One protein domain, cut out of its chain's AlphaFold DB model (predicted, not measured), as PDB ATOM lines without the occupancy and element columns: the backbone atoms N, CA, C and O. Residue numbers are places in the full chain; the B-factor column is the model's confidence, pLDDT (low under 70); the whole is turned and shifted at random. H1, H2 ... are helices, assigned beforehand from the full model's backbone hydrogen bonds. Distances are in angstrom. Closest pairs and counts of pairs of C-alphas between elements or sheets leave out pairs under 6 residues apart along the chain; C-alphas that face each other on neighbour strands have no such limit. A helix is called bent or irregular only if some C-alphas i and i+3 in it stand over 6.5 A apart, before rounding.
ATOM      1  N   THR A   4     151.693 107.225 102.915       87.12
ATOM      2  CA  THR A   4     152.113 107.917 104.147       87.12
ATOM      3  C   THR A   4     151.692 109.388 104.168       87.12
ATOM      4  O   THR A   4     151.611 109.989 105.232       87.12
ATOM      5  N   ARG A   5     151.379 109.980 103.007       91.94
ATOM      6  CA  ARG A   5     150.887 111.365 102.889       91.94
ATOM      7  C   ARG A   5     149.405 111.507 103.258       91.94
ATOM      8  O   ARG A   5     148.911 112.624 103.335       91.94
ATOM      9  N   ILE A   6     148.699 110.408 103.543       91.56
ATOM     10  CA  ILE A   6     147.322 110.456 104.067       91.56
ATOM     11  C   ILE A   6     147.251 111.018 105.501       91.56
ATOM     12  O   ILE A   6     146.181 111.400 105.962       91.56
ATOM     13  N   LEU A   7     148.391 111.080 106.196       89.88
ATOM     14  CA  LEU A   7     148.548 111.661 107.533       89.88
ATOM     15  C   LEU A   7     149.183 113.063 107.491       89.88
ATOM     16  O   LEU A   7     149.682 113.542 108.504       89.88
ATOM     17  N   ASP A   8     149.240 113.697 106.316       93.56
ATOM     18  CA  ASP A   8     149.801 115.043 106.179       93.56
ATOM     19  C   ASP A   8     148.947 116.085 106.922       93.56
ATOM     20  O   ASP A   8     147.727 115.947 107.021       93.56
ATOM     21  N   THR A   9     149.578 117.144 107.431       90.00
ATOM     22  CA  THR A   9     148.883 118.218 108.155       90.00
ATOM     23  C   THR A   9     147.924 118.989 107.242       90.00
ATOM     24  O   THR A   9     146.863 119.430 107.683       90.00
ATOM     25  N   GLY A  10     148.237 119.102 105.948       91.81
ATOM     26  CA  GLY A  10     147.404 119.789 104.970       91.81
ATOM     27  C   GLY A  10     146.154 118.995 104.580       91.81
ATOM     28  O   GLY A  10     146.234 117.928 103.970       91.81
ATOM     29  N   VAL A  11     144.969 119.562 104.825       92.62
ATOM     30  CA  VAL A  11     143.672 118.985 104.406       92.62
ATOM     31  C   VAL A  11     143.619 118.740 102.892       92.62
ATOM     32  O   VAL A  11     143.136 117.706 102.433       92.62
ATOM     33  N   SER A  12     144.143 119.671 102.090       94.19
ATOM     34  CA  SER A  12     144.177 119.559 100.624       94.19
ATOM     35  C   SER A  12     145.045 118.392 100.143       94.19
ATOM     36  O   SER A  12     144.669 117.696  99.195       94.19
ATOM     37  N   VAL A  13     146.167 118.139 100.827       95.19
ATOM     38  CA  VAL A  13     147.070 117.014 100.557       95.19
ATOM     39  C   VAL A  13     146.353 115.704 100.855       95.19
ATOM     40  O   VAL A  13     146.270 114.847  99.976       95.19
ATOM     41  N   ARG A  14     145.735 115.584 102.038       96.31
ATOM     42  CA  ARG A  14     144.960 114.397 102.430       96.31
ATOM     43  C   ARG A  14     143.817 114.103 101.453       96.31
ATOM     44  O   ARG A  14     143.707 112.975 100.976       96.31
ATOM     45  N   LYS A  15     143.036 115.119 101.051       95.44
ATOM     46  CA  LYS A  15     141.978 114.979 100.026       95.44
ATOM     47  C   LYS A  15     142.520 114.461  98.695       95.44
ATOM     48  O   LYS A  15     141.896 113.605  98.069       95.44
ATOM     49  N   ARG A  16     143.663 114.983  98.238       96.00
ATOM     50  CA  ARG A  16     144.287 114.551  96.980       96.00
ATOM     51  C   ARG A  16     144.770 113.106  97.070       96.00
ATOM     52  O   ARG A  16     144.510 112.341  96.150       96.00
ATOM     53  N   VAL A  17     145.405 112.725  98.177       97.00
ATOM     54  CA  VAL A  17     145.861 111.348  98.407       97.00
ATOM     55  C   VAL A  17     144.682 110.377  98.404       97.00
ATOM     56  O   VAL A  17     144.748 109.375  97.708       97.00
ATOM     57  N   ILE A  18     143.578 110.698  99.089       96.44
ATOM     58  CA  ILE A  18     142.359 109.868  99.097       96.44
ATOM     59  C   ILE A  18     141.809 109.660  97.678       96.44
ATOM     60  O   ILE A  18     141.447 108.541  97.324       96.44
ATOM     61  N   LYS A  19     141.781 110.707  96.843       95.38
ATOM     62  CA  LYS A  19     141.326 110.595  95.445       95.38
ATOM     63  C   LYS A  19     142.243 109.707  94.603       95.38
ATOM     64  O   LYS A  19     141.739 108.846  93.899       95.38
ATOM     65  N   ILE A  20     143.563 109.870  94.724       95.50
ATOM     66  CA  ILE A  20     144.529 109.031  93.998       95.50
ATOM     67  C   ILE A  20     144.406 107.568  94.440       95.50
ATOM     68  O   ILE A  20     144.406 106.670  93.609       95.50
ATOM     69  N   LEU A  21     144.280 107.321  95.746       95.31
ATOM     70  CA  LEU A  21     144.118 105.969  96.279       95.31
ATOM     71  C   LEU A  21     142.801 105.323  95.824       95.31
ATOM     72  O   LEU A  21     142.812 104.155  95.455       95.31
ATOM     73  N   ARG A  22     141.698 106.085  95.768       94.38
ATOM     74  CA  ARG A  22     140.444 105.635  95.145       94.38
ATOM     75  C   ARG A  22     140.677 105.208  93.696       94.38
ATOM     76  O   ARG A  22     140.211 104.145  93.309       94.38
ATOM     77  N   ASP A  23     141.347 106.044  92.907       94.19
ATOM     78  CA  ASP A  23     141.563 105.773  91.482       94.19
ATOM     79  C   ASP A  23     142.403 104.502  91.297       94.19
ATOM     80  O   ASP A  23     142.037 103.652  90.494       94.19
ATOM     81  N   ILE A  24     143.416 104.280  92.145       92.44
ATOM     82  CA  ILE A  24     144.174 103.018  92.182       92.44
ATOM     83  C   ILE A  24     143.254 101.819  92.448       92.44
ATOM     84  O   ILE A  24     143.329 100.830  91.725       92.44
ATOM     85  N   CYS A  25     142.367 101.902  93.446       90.62
ATOM     86  CA  CYS A  25     141.453 100.803  93.772       90.62
ATOM     87  C   CYS A  25     140.441 100.489  92.656       90.62
ATOM     88  O   CYS A  25     139.932  99.371  92.606       90.62
ATOM     89  N   ILE A  26     140.108 101.463  91.800       87.50
ATOM     90  CA  ILE A  26     139.140 101.298  90.705       87.50
ATOM     91  C   ILE A  26     139.833 100.848  89.413       87.50
ATOM     92  O   ILE A  26     139.334  99.947  88.741       87.50
ATOM     93  N   GLU A  27     140.959 101.469  89.059       90.38
ATOM     94  CA  GLU A  27     141.677 101.220  87.802       90.38
ATOM     95  C   GLU A  27     142.536  99.950  87.848       90.38
ATOM     96  O   GLU A  27     142.701  99.294  86.822       90.38
ATOM     97  N   TYR A  28     143.046  99.571  89.026       89.31
ATOM     98  CA  TYR A  28     143.938  98.420  89.211       89.31
ATOM     99  C   TYR A  28     143.354  97.430  90.231       89.31
ATOM    100  O   TYR A  28     143.918  97.266  91.311       89.31
ATOM    101  N   PRO A  29     142.224  96.766  89.920       81.81
ATOM    102  CA  PRO A  29     141.476  95.933  90.869       81.81
ATOM    103  C   PRO A  29     142.251  94.718  91.396       81.81
ATOM    104  O   PRO A  29     141.922  94.220  92.467       81.81
ATOM    105  N   ASP A  30     143.279  94.274  90.674       84.06
ATOM    106  CA  ASP A  30     144.127  93.136  91.047       84.06
ATOM    107  C   ASP A  30     145.369  93.568  91.851       84.06
ATOM    108  O   ASP A  30     146.293  92.785  92.077       84.06
ATOM    109  N   PHE A  31     145.440  94.835  92.271       88.62
ATOM    110  CA  PHE A  31     146.560  95.330  93.058       88.62
ATOM    111  C   PHE A  31     146.523  94.771  94.487       88.62
ATOM    112  O   PHE A  31     145.665  95.123  95.293       88.62
ATOM    113  N   GLU A  32     147.528  93.962  94.828       87.00
ATOM    114  CA  GLU A  32     147.631  93.208  96.087       87.00
ATOM    115  C   GLU A  32     147.451  94.062  97.359       87.00
ATOM    116  O   GLU A  32     146.938  93.592  98.369       87.00
ATOM    117  N   LYS A  33     147.823  95.351  97.324       89.00
ATOM    118  CA  LYS A  33     147.735  96.251  98.494       89.00
ATOM    119  C   LYS A  33     146.423  97.021  98.608       89.00
ATOM    120  O   LYS A  33     146.328  97.937  99.428       89.00
ATOM    121  N   ILE A  34     145.414  96.691  97.805       90.56
ATOM    122  CA  ILE A  34     144.078  97.290  97.902       90.56
ATOM    123  C   ILE A  34     143.502  97.210  99.326       90.56
ATOM    124  O   ILE A  34     143.067  98.255  99.817       90.56
ATOM    125  N   PRO A  35     143.538  96.062 100.036       89.38
ATOM    126  CA  PRO A  35     142.989  95.980 101.390       89.38
ATOM    127  C   PRO A  35     143.667  96.971 102.347       89.38
ATOM    128  O   PRO A  35     142.993  97.750 103.023       89.38
ATOM    129  N   GLU A  36     145.003  97.057 102.317       89.06
ATOM    130  CA  GLU A  36     145.766  98.017 103.127       89.06
ATOM    131  C   GLU A  36     145.430  99.481 102.799       89.06
ATOM    132  O   GLU A  36     145.422 100.342 103.687       89.06
ATOM    133  N   ILE A  37     145.204  99.787 101.517       92.50
ATOM    134  CA  ILE A  37     144.814 101.122 101.053       92.50
ATOM    135  C   ILE A  37     143.430 101.473 101.593       92.50
ATOM    136  O   ILE A  37     143.267 102.544 102.187       92.50
ATOM    137  N   CYS A  38     142.466 100.566 101.440       92.69
ATOM    138  CA  CYS A  38     141.109 100.738 101.934       92.69
ATOM    139  C   CYS A  38     141.102 100.964 103.452       92.69
ATOM    140  O   CYS A  38     140.547 101.963 103.901       92.69
ATOM    141  N   VAL A  39     141.814 100.146 104.239       90.81
ATOM    142  CA  VAL A  39     141.939 100.340 105.698       90.81
ATOM    143  C   VAL A  39     142.478 101.733 106.038       90.81
ATOM    144  O   VAL A  39     141.919 102.435 106.882       90.81
ATOM    145  N   LYS A  40     143.551 102.182 105.368       91.12
ATOM    146  CA  LYS A  40     144.133 103.517 105.604       91.12
ATOM    147  C   LYS A  40     143.157 104.644 105.263       91.12
ATOM    148  O   LYS A  40     143.135 105.645 105.977       91.12
ATOM    149  N   MET A  41     142.364 104.490 104.203       93.62
ATOM    150  CA  MET A  41     141.347 105.465 103.806       93.62
ATOM    151  C   MET A  41     140.176 105.508 104.789       93.62
ATOM    152  O   MET A  41     139.813 106.596 105.227       93.62
ATOM    153  N   ILE A  42     139.622 104.359 105.188       91.81
ATOM    154  CA  ILE A  42     138.453 104.309 106.082       91.81
ATOM    155  C   ILE A  42     138.806 104.823 107.479       91.81
ATOM    156  O   ILE A  42     138.018 105.538 108.089       91.81
ATOM    157  N   ARG A  43     140.033 104.588 107.961       90.31
ATOM    158  CA  ARG A  43     140.520 105.178 109.224       90.31
ATOM    159  C   ARG A  43     140.474 106.712 109.251       90.31
ATOM    160  O   ARG A  43     140.561 107.295 110.330       90.31
ATOM    161  N   ARG A  44     140.317 107.382 108.102       91.75
ATOM    162  CA  ARG A  44     140.084 108.831 108.022       91.75
ATOM    163  C   ARG A  44     138.615 109.247 108.172       91.75
ATOM    164  O   ARG A  44     138.317 110.421 107.997       91.75
ATOM    165  N   VAL A  45     137.705 108.344 108.538       88.94
ATOM    166  CA  VAL A  45     136.308 108.698 108.853       88.94
ATOM    167  C   VAL A  45     136.192 109.589 110.097       88.94
ATOM    168  O   VAL A  45     135.324 110.448 110.149       88.94
ATOM    169  N   ASN A  46     137.116 109.451 111.055       82.94
ATOM    170  CA  ASN A  46     137.187 110.275 112.273       82.94
ATOM    171  C   ASN A  46     138.029 111.553 112.081       82.94
ATOM    172  O   ASN A  46     138.574 112.105 113.034       82.94
ATOM    173  N   ASP A  47     138.245 111.956 110.832       90.06
ATOM    174  CA  ASP A  47     138.951 113.182 110.472       90.06
ATOM    175  C   ASP A  47     137.981 114.380 110.407       90.06
ATOM    176  O   ASP A  47     136.798 114.256 110.705       90.06
ATOM    177  N   GLU A  48     138.472 115.546 109.991       88.31
ATOM    178  CA  GLU A  48     137.670 116.739 109.725       88.31
ATOM    179  C   GLU A  48     136.512 116.451 108.753       88.31
ATOM    180  O   GLU A  48     136.658 115.671 107.806       88.31
ATOM    181  N   GLU A  49     135.389 117.159 108.920       86.75
ATOM    182  CA  GLU A  49     134.130 116.959 108.179       86.75
ATOM    183  C   GLU A  49     134.334 116.850 106.655       86.75
ATOM    184  O   GLU A  49     133.765 115.991 105.978       86.75
ATOM    185  N   GLY A  50     135.215 117.684 106.091       89.50
ATOM    186  CA  GLY A  50     135.509 117.675 104.659       89.50
ATOM    187  C   GLY A  50     136.272 116.439 104.166       89.50
ATOM    188  O   GLY A  50     136.196 116.127 102.977       89.50
ATOM    189  N   ILE A  51     137.040 115.773 105.031       93.94
ATOM    190  CA  ILE A  51     137.709 114.497 104.744       93.94
ATOM    191  C   ILE A  51     136.730 113.351 104.963       93.94
ATOM    192  O   ILE A  51     136.598 112.514 104.074       93.94
ATOM    193  N   GLN A  52     136.009 113.356 106.086       91.38
ATOM    194  CA  GLN A  52     134.980 112.367 106.393       91.38
ATOM    195  C   GLN A  52     133.985 112.238 105.236       91.38
ATOM    196  O   GLN A  52     133.817 111.150 104.692       91.38
ATOM    197  N   LYS A  53     133.417 113.359 104.769       90.44
ATOM    198  CA  LYS A  53     132.483 113.380 103.636       90.44
ATOM    199  C   LYS A  53     133.081 112.770 102.365       90.44
ATOM    200  O   LYS A  53     132.411 112.004 101.682       90.44
ATOM    201  N   LEU A  54     134.347 113.072 102.065       94.00
ATOM    202  CA  LEU A  54     135.037 112.513 100.902       94.00
ATOM    203  C   LEU A  54     135.227 110.997 101.035       94.00
ATOM    204  O   LEU A  54     135.000 110.278 100.070       94.00
ATOM    205  N   VAL A  55     135.641 110.509 102.205       94.56
ATOM    206  CA  VAL A  55     135.800 109.068 102.463       94.56
ATOM    207  C   VAL A  55     134.454 108.358 102.322       94.56
ATOM    208  O   VAL A  55     134.370 107.363 101.606       94.56
ATOM    209  N   THR A  56     133.392 108.907 102.917       90.94
ATOM    210  CA  THR A  56     132.027 108.380 102.796       90.94
ATOM    211  C   THR A  56     131.576 108.317 101.335       90.94
ATOM    212  O   THR A  56     131.127 107.268 100.886       90.94
ATOM    213  N   GLU A  57     131.760 109.387 100.552       90.88
ATOM    214  CA  GLU A  57     131.425 109.415  99.118       90.88
ATOM    215  C   GLU A  57     132.217 108.377  98.305       90.88
ATOM    216  O   GLU A  57     131.671 107.734  97.406       90.88
ATOM    217  N   VAL A  58     133.501 108.192  98.621       94.25
ATOM    218  CA  VAL A  58     134.363 107.208  97.953       94.25
ATOM    219  C   VAL A  58     133.840 105.790  98.164       94.25
ATOM    220  O   VAL A  58     133.644 105.073  97.185       94.25
ATOM    221  N   PHE A  59     133.586 105.390  99.411       93.50
ATOM    222  CA  PHE A  59     133.136 104.030  99.718       93.50
ATOM    223  C   PHE A  59     131.669 103.795  99.363       93.50
ATOM    224  O   PHE A  59     131.321 102.700  98.928       93.50
ATOM    225  N   MET A  60     130.826 104.828  99.418       88.88
ATOM    226  CA  MET A  60     129.480 104.767  98.853       88.88
ATOM    227  C   MET A  60     129.529 104.446  97.352       88.88
ATOM    228  O   MET A  60     128.786 103.590  96.874       88.88
ATOM    229  N   LYS A  61     130.454 105.063  96.605       89.44
ATOM    230  CA  LYS A  61     130.636 104.777  95.176       89.44
ATOM    231  C   LYS A  61     131.263 103.402  94.919       89.44
ATOM    232  O   LYS A  61     130.849 102.697  94.005       89.44
ATOM    233  N   MET A  62     132.284 103.030  95.689       91.25
ATOM    234  CA  MET A  62     133.025 101.786  95.467       91.25
ATOM    235  C   MET A  62     132.235 100.541  95.881       91.25
ATOM    236  O   MET A  62     132.268  99.547  95.160       91.25
ATOM    237  N   TRP A  63     131.527 100.578  97.012       91.62
ATOM    238  CA  TRP A  63     130.866  99.401  97.590       91.62
ATOM    239  C   TRP A  63     129.350  99.428  97.426       91.62
ATOM    240  O   TRP A  63     128.763  98.418  97.054       91.62
ATOM    241  N   PHE A  64     128.723 100.591  97.612       89.56
ATOM    242  CA  PHE A  64     127.263 100.719  97.724       89.56
ATOM    243  C   PHE A  64     126.587 101.331  96.489       89.56
ATOM    244  O   PHE A  64     125.486 101.864  96.571       89.56
ATOM    245  N   THR A  65     127.240 101.257  95.329       89.50
ATOM    246  CA  THR A  65     126.594 101.518  94.035       89.50
ATOM    247  C   THR A  65     126.120 100.190  93.454       89.50
ATOM    248  O   THR A  65     126.959  99.298  93.333       89.50
ATOM    249  N   PRO A  66     124.842 100.018  93.081       87.88
ATOM    250  CA  PRO A  66     124.360  98.775  92.486       87.88
ATOM    251  C   PRO A  66     125.172  98.347  91.262       87.88
ATOM    252  O   PRO A  66     125.512  99.167  90.406       87.88
ATOM    253  N   CYS A  67     125.478  97.057  91.169       86.50
ATOM    254  CA  CYS A  67     125.997  96.469  89.938       86.50
ATOM    255  C   CYS A  67     124.842  96.191  88.967       86.50
ATOM    256  O   CYS A  67     123.707  95.936  89.379       86.50
ATOM    257  N   ALA A  68     125.125  96.183  87.664       86.56
ATOM    258  CA  ALA A  68     124.167  95.668  86.690       86.56
ATOM    259  C   ALA A  68     123.893  94.177  86.966       86.56
ATOM    260  O   ALA A  68     124.798  93.446  87.361       86.56
ATOM    261  N   LYS A  69     122.667  93.695  86.710       74.56
ATOM    262  CA  LYS A  69     122.286  92.285  86.958       74.56
ATOM    263  C   LYS A  69     123.172  91.262  86.226       74.56
ATOM    264  O   LYS A  69     123.277  90.123  86.662       74.56
ATOM    265  N   SER A  70     123.793  91.657  85.115       76.81
ATOM    266  CA  SER A  70     124.723  90.831  84.336       76.81
ATOM    267  C   SER A  70     126.170  90.864  84.847       76.81
ATOM    268  O   SER A  70     126.969  90.028  84.435       76.81
ATOM    269  N   ASP A  71     126.526  91.800  85.730       83.75
ATOM    270  CA  ASP A  71     127.897  92.019  86.201       83.75
ATOM    271  C   ASP A  71     128.200  91.224  87.481       83.75
ATOM    272  O   ASP A  71     128.437  91.772  88.561       83.75
ATOM    273  N   LYS A  72     128.186  89.892  87.353       80.25
ATOM    274  CA  LYS A  72     128.527  88.982  88.459       80.25
ATOM    275  C   LYS A  72     129.964  89.190  88.954       80.25
ATOM    276  O   LYS A  72     130.212  89.160  90.156       80.25
ATOM    277  N   TYR A  73     130.904  89.468  88.045       84.38
ATOM    278  CA  TYR A  73     132.308  89.717  88.389       84.38
ATOM    279  C   TYR A  73     132.495  90.995  89.215       84.38
ATOM    280  O   TYR A  73     133.296  91.005  90.150       84.38
ATOM    281  N   GLY A  74     131.752  92.063  88.911       84.94
ATOM    282  CA  GLY A  74     131.771  93.298  89.690       84.94
ATOM    283  C   GLY A  74     131.247  93.110  91.114       84.94
ATOM    284  O   GLY A  74     131.844  93.635  92.055       84.94
ATOM    285  N   ILE A  75     130.177  92.325  91.289       86.62
ATOM    286  CA  ILE A  75     129.655  91.962  92.619       86.62
ATOM    287  C   ILE A  75     130.703  91.149  93.389       86.62
ATOM    288  O   ILE A  75     131.073  91.534  94.499       86.62
ATOM    289  N   GLN A  76     131.271  90.108  92.771       86.56
ATOM    290  CA  GLN A  76     132.289  89.265  93.405       86.56
ATOM    291  C   GLN A  76     133.525  90.063  93.832       86.56
ATOM    292  O   GLN A  76     134.062  89.866  94.922       86.56
ATOM    293  N   ARG A  77     133.965  91.015  93.002       86.81
ATOM    294  CA  ARG A  77     135.090  91.899  93.320       86.81
ATOM    295  C   ARG A  77     134.814  92.752  94.557       86.81
ATOM    296  O   ARG A  77     135.699  92.887  95.399       86.81
ATOM    297  N   LYS A  78     133.606  93.314  94.684       89.69
ATOM    298  CA  LYS A  78     133.213  94.090  95.874       89.69
ATOM    299  C   LYS A  78     133.189  93.217  97.121       89.69
ATOM    300  O   LYS A  78     133.739  93.620  98.139       89.69
ATOM    301  N   ILE A  79     132.611  92.021  97.018       88.81
ATOM    302  CA  ILE A  79     132.545  91.051  98.116       88.81
ATOM    303  C   ILE A  79     133.953  90.679  98.594       88.81
ATOM    304  O   ILE A  79     134.243  90.816  99.780       88.81
ATOM    305  N   ASN A  80     134.849  90.291  97.679       87.94
ATOM    306  CA  ASN A  80     136.244  89.979  98.002       87.94
ATOM    307  C   ASN A  80     136.947  91.158  98.675       87.94
ATOM    308  O   ASN A  80     137.535  91.000  99.737       87.94
ATOM    309  N   GLN A  81     136.816  92.360  98.109       87.88
ATOM    310  CA  GLN A  81     137.444  93.550  98.672       87.88
ATOM    311  C   GLN A  81     136.934  93.860 100.090       87.88
ATOM    312  O   GLN A  81     137.733  94.238 100.944       87.88
ATOM    313  N   ILE A  82     135.632  93.701 100.359       89.69
ATOM    314  CA  ILE A  82     135.061  93.894 101.700       89.69
ATOM    315  C   ILE A  82     135.608  92.837 102.668       89.69
ATOM    316  O   ILE A  82     136.073  93.196 103.749       89.69
ATOM    317  N   ILE A  83     135.611  91.560 102.273       87.81
ATOM    318  CA  ILE A  83     136.135  90.452 103.086       87.81
ATOM    319  C   ILE A  83     137.613  90.669 103.416       87.81
ATOM    320  O   ILE A  83     137.994  90.596 104.581       87.81
ATOM    321  N   ASP A  84     138.442  91.007 102.430       88.94
ATOM    322  CA  ASP A  84     139.878  91.215 102.629       88.94
ATOM    323  C   ASP A  84     140.156  92.420 103.536       88.94
ATOM    324  O   ASP A  84     141.050  92.378 104.385       88.94
ATOM    325  N   VAL A  85     139.362  93.490 103.416       89.12
ATOM    326  CA  VAL A  85     139.448  94.644 104.321       89.12
ATOM    327  C   VAL A  85     139.090  94.245 105.751       89.12
ATOM    328  O   VAL A  85     139.836  94.596 106.666       89.12
ATOM    329  N   VAL A  86     138.010  93.490 105.959       86.62
ATOM    330  CA  VAL A  86     137.601  93.014 107.291       86.62
ATOM    331  C   VAL A  86     138.642  92.054 107.879       86.62
ATOM    332  O   VAL A  86     139.049  92.225 109.027       86.62
ATOM    333  N   ASN A  87     139.163  91.117 107.084       83.38
ATOM    334  CA  ASN A  87     140.215  90.188 107.501       83.38
ATOM    335  C   ASN A  87     141.511  90.922 107.864       83.38
ATOM    336  O   ASN A  87     142.113  90.651 108.902       83.38
ATOM    337  N   SER A  88     141.921  91.920 107.078       81.81
ATOM    338  CA  SER A  88     143.102  92.739 107.392       81.81
ATOM    339  C   SER A  88     142.926  93.616 108.644       81.81
ATOM    340  O   SER A  88     143.904  94.093 109.219       81.81
ATOM    341  N   ALA A  89     141.683  93.824 109.088       69.69
ATOM    342  CA  ALA A  89     141.340  94.636 110.249       69.69
ATOM    343  C   ALA A  89     141.274  93.855 111.573       69.69
ATOM    344  O   ALA A  89     141.225  94.503 112.625       69.69
ATOM    345  N   HIS A  90     141.284  92.514 111.539       64.56
ATOM    346  CA  HIS A  90     140.965  91.656 112.692       64.56
ATOM    347  C   HIS A  90     141.794  91.960 113.955       64.56
ATOM    348  O   HIS A  90     141.251  91.954 115.058       64.56
ATOM    349  N   ASP A  91     143.070  92.327 113.802       60.91
ATOM    350  CA  ASP A  91     143.978  92.633 114.919       60.91
ATOM    351  C   ASP A  91     143.764  94.015 115.557       60.91
ATOM    352  O   ASP A  91     144.147  94.252 116.705       60.91
ATOM    353  N   THR A  92     143.177  94.962 114.816       66.69
ATOM    354  CA  THR A  92     143.077  96.378 115.231       66.69
ATOM    355  C   THR A  92     141.660  96.831 115.574       66.69
ATOM    356  O   THR A  92     141.479  97.959 116.036       66.69
ATOM    357  N   GLY A  93     140.672  95.953 115.381       70.81
ATOM    358  CA  GLY A  93     139.251  96.244 115.560       70.81
ATOM    359  C   GLY A  93     138.630  96.977 114.365       70.81
ATOM    360  O   GLY A  93     139.320  97.610 113.562       70.81
ATOM    361  N   THR A  94     137.302  96.899 114.259       79.75
ATOM    362  CA  THR A  94     136.494  97.361 113.112       79.75
ATOM    363  C   THR A  94     135.665  98.619 113.401       79.75
ATOM    364  O   THR A  94     134.841  99.013 112.581       79.75
ATOM    365  N   SER A  95     135.903  99.319 114.516       79.50
ATOM    366  CA  SER A  95     135.116 100.501 114.925       79.50
ATOM    367  C   SER A  95     135.107 101.643 113.896       79.50
ATOM    368  O   SER A  95     134.133 102.377 113.760       79.50
ATOM    369  N   TRP A  96     136.181 101.796 113.119       84.88
ATOM    370  CA  TRP A  96     136.250 102.761 112.017       84.88
ATOM    371  C   TRP A  96     135.391 102.349 110.811       84.88
ATOM    372  O   TRP A  96     134.902 103.216 110.090       84.88
ATOM    373  N   LEU A  97     135.189 101.047 110.587       86.31
ATOM    374  CA  LEU A  97     134.286 100.546 109.552       86.31
ATOM    375  C   LEU A  97     132.840 100.776 109.984       86.31
ATOM    376  O   LEU A  97     132.051 101.289 109.201       86.31
ATOM    377  N   GLU A  98     132.523 100.490 111.246       81.75
ATOM    378  CA  GLU A  98     131.225 100.811 111.835       81.75
ATOM    379  C   GLU A  98     130.912 102.309 111.703       81.75
ATOM    380  O   GLU A  98     129.854 102.672 111.198       81.75
ATOM    381  N   GLY A  99     131.861 103.193 112.040       81.94
ATOM    382  CA  GLY A  99     131.702 104.640 111.869       81.94
ATOM    383  C   GLY A  99     131.421 105.067 110.420       81.94
ATOM    384  O   GLY A  99     130.598 105.955 110.184       81.94
ATOM    385  N   LEU A 100     132.053 104.413 109.438       87.56
ATOM    386  CA  LEU A 100     131.759 104.626 108.017       87.56
ATOM    387  C   LEU A 100     130.340 104.169 107.665       87.56
ATOM    388  O   LEU A 100     129.595 104.933 107.056       87.56
ATOM    389  N   LEU A 101     129.960 102.949 108.045       87.56
ATOM    390  CA  LEU A 101     128.639 102.391 107.750       87.56
ATOM    391  C   LEU A 101     127.533 103.224 108.404       87.56
ATOM    392  O   LEU A 101     126.560 103.575 107.742       87.56
ATOM    393  N   MET A 102     127.728 103.656 109.651       82.06
ATOM    394  CA  MET A 102     126.832 104.595 110.323       82.06
ATOM    395  C   MET A 102     126.725 105.911 109.549       82.06
ATOM    396  O   MET A 102     125.626 106.422 109.371       82.06
ATOM    397  N   SER A 103     127.830 106.448 109.018       83.25
ATOM    398  CA  SER A 103     127.788 107.653 108.179       83.25
ATOM    399  C   SER A 103     127.060 107.446 106.845       83.25
ATOM    400  O   SER A 103     126.483 108.408 106.339       83.25
ATOM    401  N   ILE A 104     127.126 106.252 106.251       83.25
ATOM    402  CA  ILE A 104     126.480 105.932 104.968       83.25
ATOM    403  C   ILE A 104     124.978 105.697 105.162       83.25
ATOM    404  O   ILE A 104     124.175 106.179 104.364       83.25
ATOM    405  N   PHE A 105     124.599 104.975 106.217       80.12
ATOM    406  CA  PHE A 105     123.227 104.524 106.442       80.12
ATOM    407  C   PHE A 105     122.395 105.451 107.333       80.12
ATOM    408  O   PHE A 105     121.182 105.262 107.423       80.12
ATOM    409  N   LYS A 106     122.994 106.461 107.985       72.38
ATOM    410  CA  LYS A 106     122.228 107.417 108.797       72.38
ATOM    411  C   LYS A 106     121.210 108.165 107.914       72.38
ATOM    412  O   LYS A 106     121.614 108.781 106.924       72.38
ATOM    413  N   PRO A 107     119.910 108.170 108.277       60.00
ATOM    414  CA  PRO A 107     118.886 108.906 107.541       60.00
ATOM    415  C   PRO A 107     119.262 110.384 107.426       60.00
ATOM    416  O   PRO A 107     119.644 111.013 108.416       60.00
ATOM    417  N   LYS A 108     119.161 110.960 106.223       58.94
ATOM    418  CA  LYS A 108     119.356 112.402 106.044       58.94
ATOM    419  C   LYS A 108     118.153 113.130 106.639       58.94
ATOM    420  O   LYS A 108     117.046 113.028 106.118       58.94
ATOM    421  N   GLU A 109     118.369 113.881 107.713       53.56
ATOM    422  CA  GLU A 109     117.353 114.778 108.267       53.56
ATOM    423  C   GLU A 109     117.066 115.899 107.255       53.56
ATOM    424  O   GLU A 109     117.814 116.868 107.134       53.56
ATOM    425  N   GLU A 127     113.706 106.219 104.881       57.81
ATOM    426  CA  GLU A 127     114.333 104.970 104.458       57.81
ATOM    427  C   GLU A 127     115.650 105.280 103.721       57.81
ATOM    428  O   GLU A 127     115.743 106.307 103.032       57.81
ATOM    429  N   PRO A 128     116.694 104.443 103.884       66.44
ATOM    430  CA  PRO A 128     117.937 104.624 103.149       66.44
ATOM    431  C   PRO A 128     117.657 104.650 101.634       66.44
ATOM    432  O   PRO A 128     116.735 103.974 101.174       66.44
ATOM    433  N   PRO A 129     118.428 105.421 100.838       76.38
ATOM    434  CA  PRO A 129     118.244 105.491  99.391       76.38
ATOM    435  C   PRO A 129     118.115 104.101  98.757       76.38
ATOM    436  O   PRO A 129     118.904 103.208  99.065       76.38
ATOM    437  N   GLN A 130     117.152 103.933  97.850       78.56
ATOM    438  CA  GLN A 130     116.804 102.631  97.266       78.56
ATOM    439  C   GLN A 130     117.996 101.947  96.568       78.56
ATOM    440  O   GLN A 130     118.127 100.728  96.626       78.56
ATOM    441  N   ASP A 131     118.917 102.731  95.999       80.88
ATOM    442  CA  ASP A 131     120.172 102.237  95.419       80.88
ATOM    443  C   ASP A 131     121.092 101.590  96.463       80.88
ATOM    444  O   ASP A 131     121.723 100.573  96.192       80.88
ATOM    445  N   ILE A 132     121.155 102.149  97.674       83.56
ATOM    446  CA  ILE A 132     121.950 101.574  98.763       83.56
ATOM    447  C   ILE A 132     121.321 100.256  99.213       83.56
ATOM    448  O   ILE A 132     122.036  99.276  99.392       83.56
ATOM    449  N   VAL A 133     119.992 100.214  99.349       83.44
ATOM    450  CA  VAL A 133     119.262  98.986  99.703       83.44
ATOM    451  C   VAL A 133     119.522  97.894  98.668       83.44
ATOM    452  O   VAL A 133     119.875  96.777  99.037       83.44
ATOM    453  N   LEU A 134     119.432  98.229  97.378       86.12
ATOM    454  CA  LEU A 134     119.707  97.295  96.290       86.12
ATOM    455  C   LEU A 134     121.163  96.810  96.302       86.12
ATOM    456  O   LEU A 134     121.408  95.621  96.121       86.12
ATOM    457  N   ALA A 135     122.134  97.697  96.534       87.06
ATOM    458  CA  ALA A 135     123.538  97.305  96.633       87.06
ATOM    459  C   ALA A 135     123.790  96.387  97.840       87.06
ATOM    460  O   ALA A 135     124.491  95.388  97.706       87.06
ATOM    461  N   CYS A 136     123.190  96.683  98.997       88.12
ATOM    462  CA  CYS A 136     123.259  95.822 100.176       88.12
ATOM    463  C   CYS A 136     122.642  94.446  99.908       88.12
ATOM    464  O   CYS A 136     123.237  93.445 100.290       88.12
ATOM    465  N   GLN A 137     121.504  94.392  99.211       86.69
ATOM    466  CA  GLN A 137     120.881  93.134  98.809       86.69
ATOM    467  C   GLN A 137     121.804  92.328  97.883       86.69
ATOM    468  O   GLN A 137     122.079  91.173  98.166       86.69
ATOM    469  N   GLN A 138     122.377  92.949  96.846       87.69
ATOM    470  CA  GLN A 138     123.319  92.279  95.936       87.69
ATOM    471  C   GLN A 138     124.567  91.738  96.644       87.69
ATOM    472  O   GLN A 138     125.076  90.679  96.281       87.69
ATOM    473  N   LEU A 139     125.085  92.479  97.628       89.12
ATOM    474  CA  LEU A 139     126.215  92.036  98.441       89.12
ATOM    475  C   LEU A 139     125.822  90.873  99.356       89.12
ATOM    476  O   LEU A 139     126.589  89.924  99.467       89.12
ATOM    477  N   ALA A 140     124.649  90.938  99.992       87.75
ATOM    478  CA  ALA A 140     124.142  89.877 100.855       87.75
ATOM    479  C   ALA A 140     123.880  88.588 100.065       87.75
ATOM    480  O   ALA A 140     124.383  87.541 100.455       87.75
ATOM    481  N   ASP A 141     123.187  88.681  98.928       87.38
ATOM    482  CA  ASP A 141     122.902  87.545  98.048       87.38
ATOM    483  C   ASP A 141     124.208  86.865  97.603       87.38
ATOM    484  O   ASP A 141     124.369  85.662  97.764       87.38
ATOM    485  N   GLY A 142     125.200  87.637  97.140       85.50
ATOM    486  CA  GLY A 142     126.482  87.064  96.720       85.50
ATOM    487  C   GLY A 142     127.334  86.511  97.872       85.50
ATOM    488  O   GLY A 142     128.139  85.603  97.664       85.50
ATOM    489  N   LEU A 143     127.187  87.040  99.093       85.44
ATOM    490  CA  LEU A 143     127.816  86.461 100.285       85.44
ATOM    491  C   LEU A 143     127.174  85.121 100.649       85.44
ATOM    492  O   LEU A 143     127.901  84.192 100.994       85.44
ATOM    493  N   VAL A 144     125.847  85.019 100.550       85.00
ATOM    494  CA  VAL A 144     125.101  83.773 100.764       85.00
ATOM    495  C   VAL A 144     125.485  82.737  99.714       85.00
ATOM    496  O   VAL A 144     125.848  81.632 100.092       85.00
ATOM    497  N   ASP A 145     125.513  83.099  98.431       82.88
ATOM    498  CA  ASP A 145     125.951  82.197  97.356       82.88
ATOM    499  C   ASP A 145     127.360  81.648  97.631       82.88
ATOM    500  O   ASP A 145     127.610  80.455  97.499       82.88
ATOM    501  N   ARG A 146     128.281  82.503  98.092       79.75
ATOM    502  CA  ARG A 146     129.641  82.081  98.446       79.75
ATOM    503  C   ARG A 146     129.686  81.177  99.680       79.75
ATOM    504  O   ARG A 146     130.540  80.299  99.743       79.75
ATOM    505  N   LEU A 147     128.829  81.412 100.673       79.94
ATOM    506  CA  LEU A 147     128.703  80.522 101.831       79.94
ATOM    507  C   LEU A 147     128.181  79.152 101.397       79.94
ATOM    508  O   LEU A 147     128.780  78.153 101.770       79.94
ATOM    509  N   ILE A 148     127.160  79.120 100.538       78.00
ATOM    510  CA  ILE A 148     126.618  77.885  99.960       78.00
ATOM    511  C   ILE A 148     127.702  77.149  99.164       78.00
ATOM    512  O   ILE A 148     127.875  75.956  99.353       78.00
ATOM    513  N   GLU A 149     128.499  77.837  98.339       75.38
ATOM    514  CA  GLU A 149     129.615  77.210  97.607       75.38
ATOM    515  C   GLU A 149     130.677  76.596  98.539       75.38
ATOM    516  O   GLU A 149     131.254  75.556  98.217       75.38
ATOM    517  N   LEU A 150     130.947  77.230  99.686       68.69
ATOM    518  CA  LEU A 150     131.867  76.710 100.702       68.69
ATOM    519  C   LEU A 150     131.262  75.520 101.466       68.69
ATOM    520  O   LEU A 150     131.980  74.580 101.800       68.69
ATOM    521  N   GLU A 151     129.953  75.530 101.710       61.03
ATOM    522  CA  GLU A 151     129.217  74.419 102.327       61.03
ATOM    523  C   GLU A 151     129.058  73.231 101.360       61.03
ATOM    524  O   GLU A 151     129.199  72.078 101.764       61.03
TER     525      GLU A 151
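What this domain is: This is residues 4 to 109 and 127 to 151 of the 386 residues of the protein "Nipped-B protein" of Drosophila navojoa (UniProt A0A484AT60). The longest helix, H7, crosses H5, which packs on one end of H3 in an up-and-down bundle of H2, H3 and H4, each against the one before; H6 crosses H3 and H4, and H1 packs on H2. The printed part has 131 residues with seven named helices, H1 to H7 in order, and no named strand: all helix. It is compact, with a radius of gyration of the C-alphas of 15.0 A and spans of 47, 39 and 28 A.

How they stand to each other: Find H7, residues 130 to 151, touching H5, residues 72 to 89, about perpendicular at 80 degrees, closest at C-alphas 139 and 79, 6.4 A. H5 touches the hub, H3, residues 34 to 46, closest at C-alphas 85 and 35, 4.8 A. H4, residues 49 to 62, and H2, residues 11 to 27, each make a hairpin with H3 and run the same way at a shallow tilt of 5 degrees. H6, residues 95 to 105, is about perpendicular to H3 at 75 degrees. Every O i to N i+4 pair is within hydrogen-bond range in H2, H5, H6 and H7; H3 has 6 of 9 and H4 9 of 10.

Where its parts are: Find H1, residues 4 to 7, beginning at C-alpha 4, (152.113, 107.917, 104.147); H7, 31.2 A long, ends at C-alpha 151, (129.217, 74.419, 102.327). H3 is irregular, only just: C-alphas 43 and 46 are 6.8 A apart.

The domain as a whole: The farthest C-alphas, 10 and 151, are 49.0 A apart. Across the cut, residues 110 to 126, C-alphas 109 and 127 are 10.9 A apart. Residues 89 to 92 are among 11 under pLDDT 70.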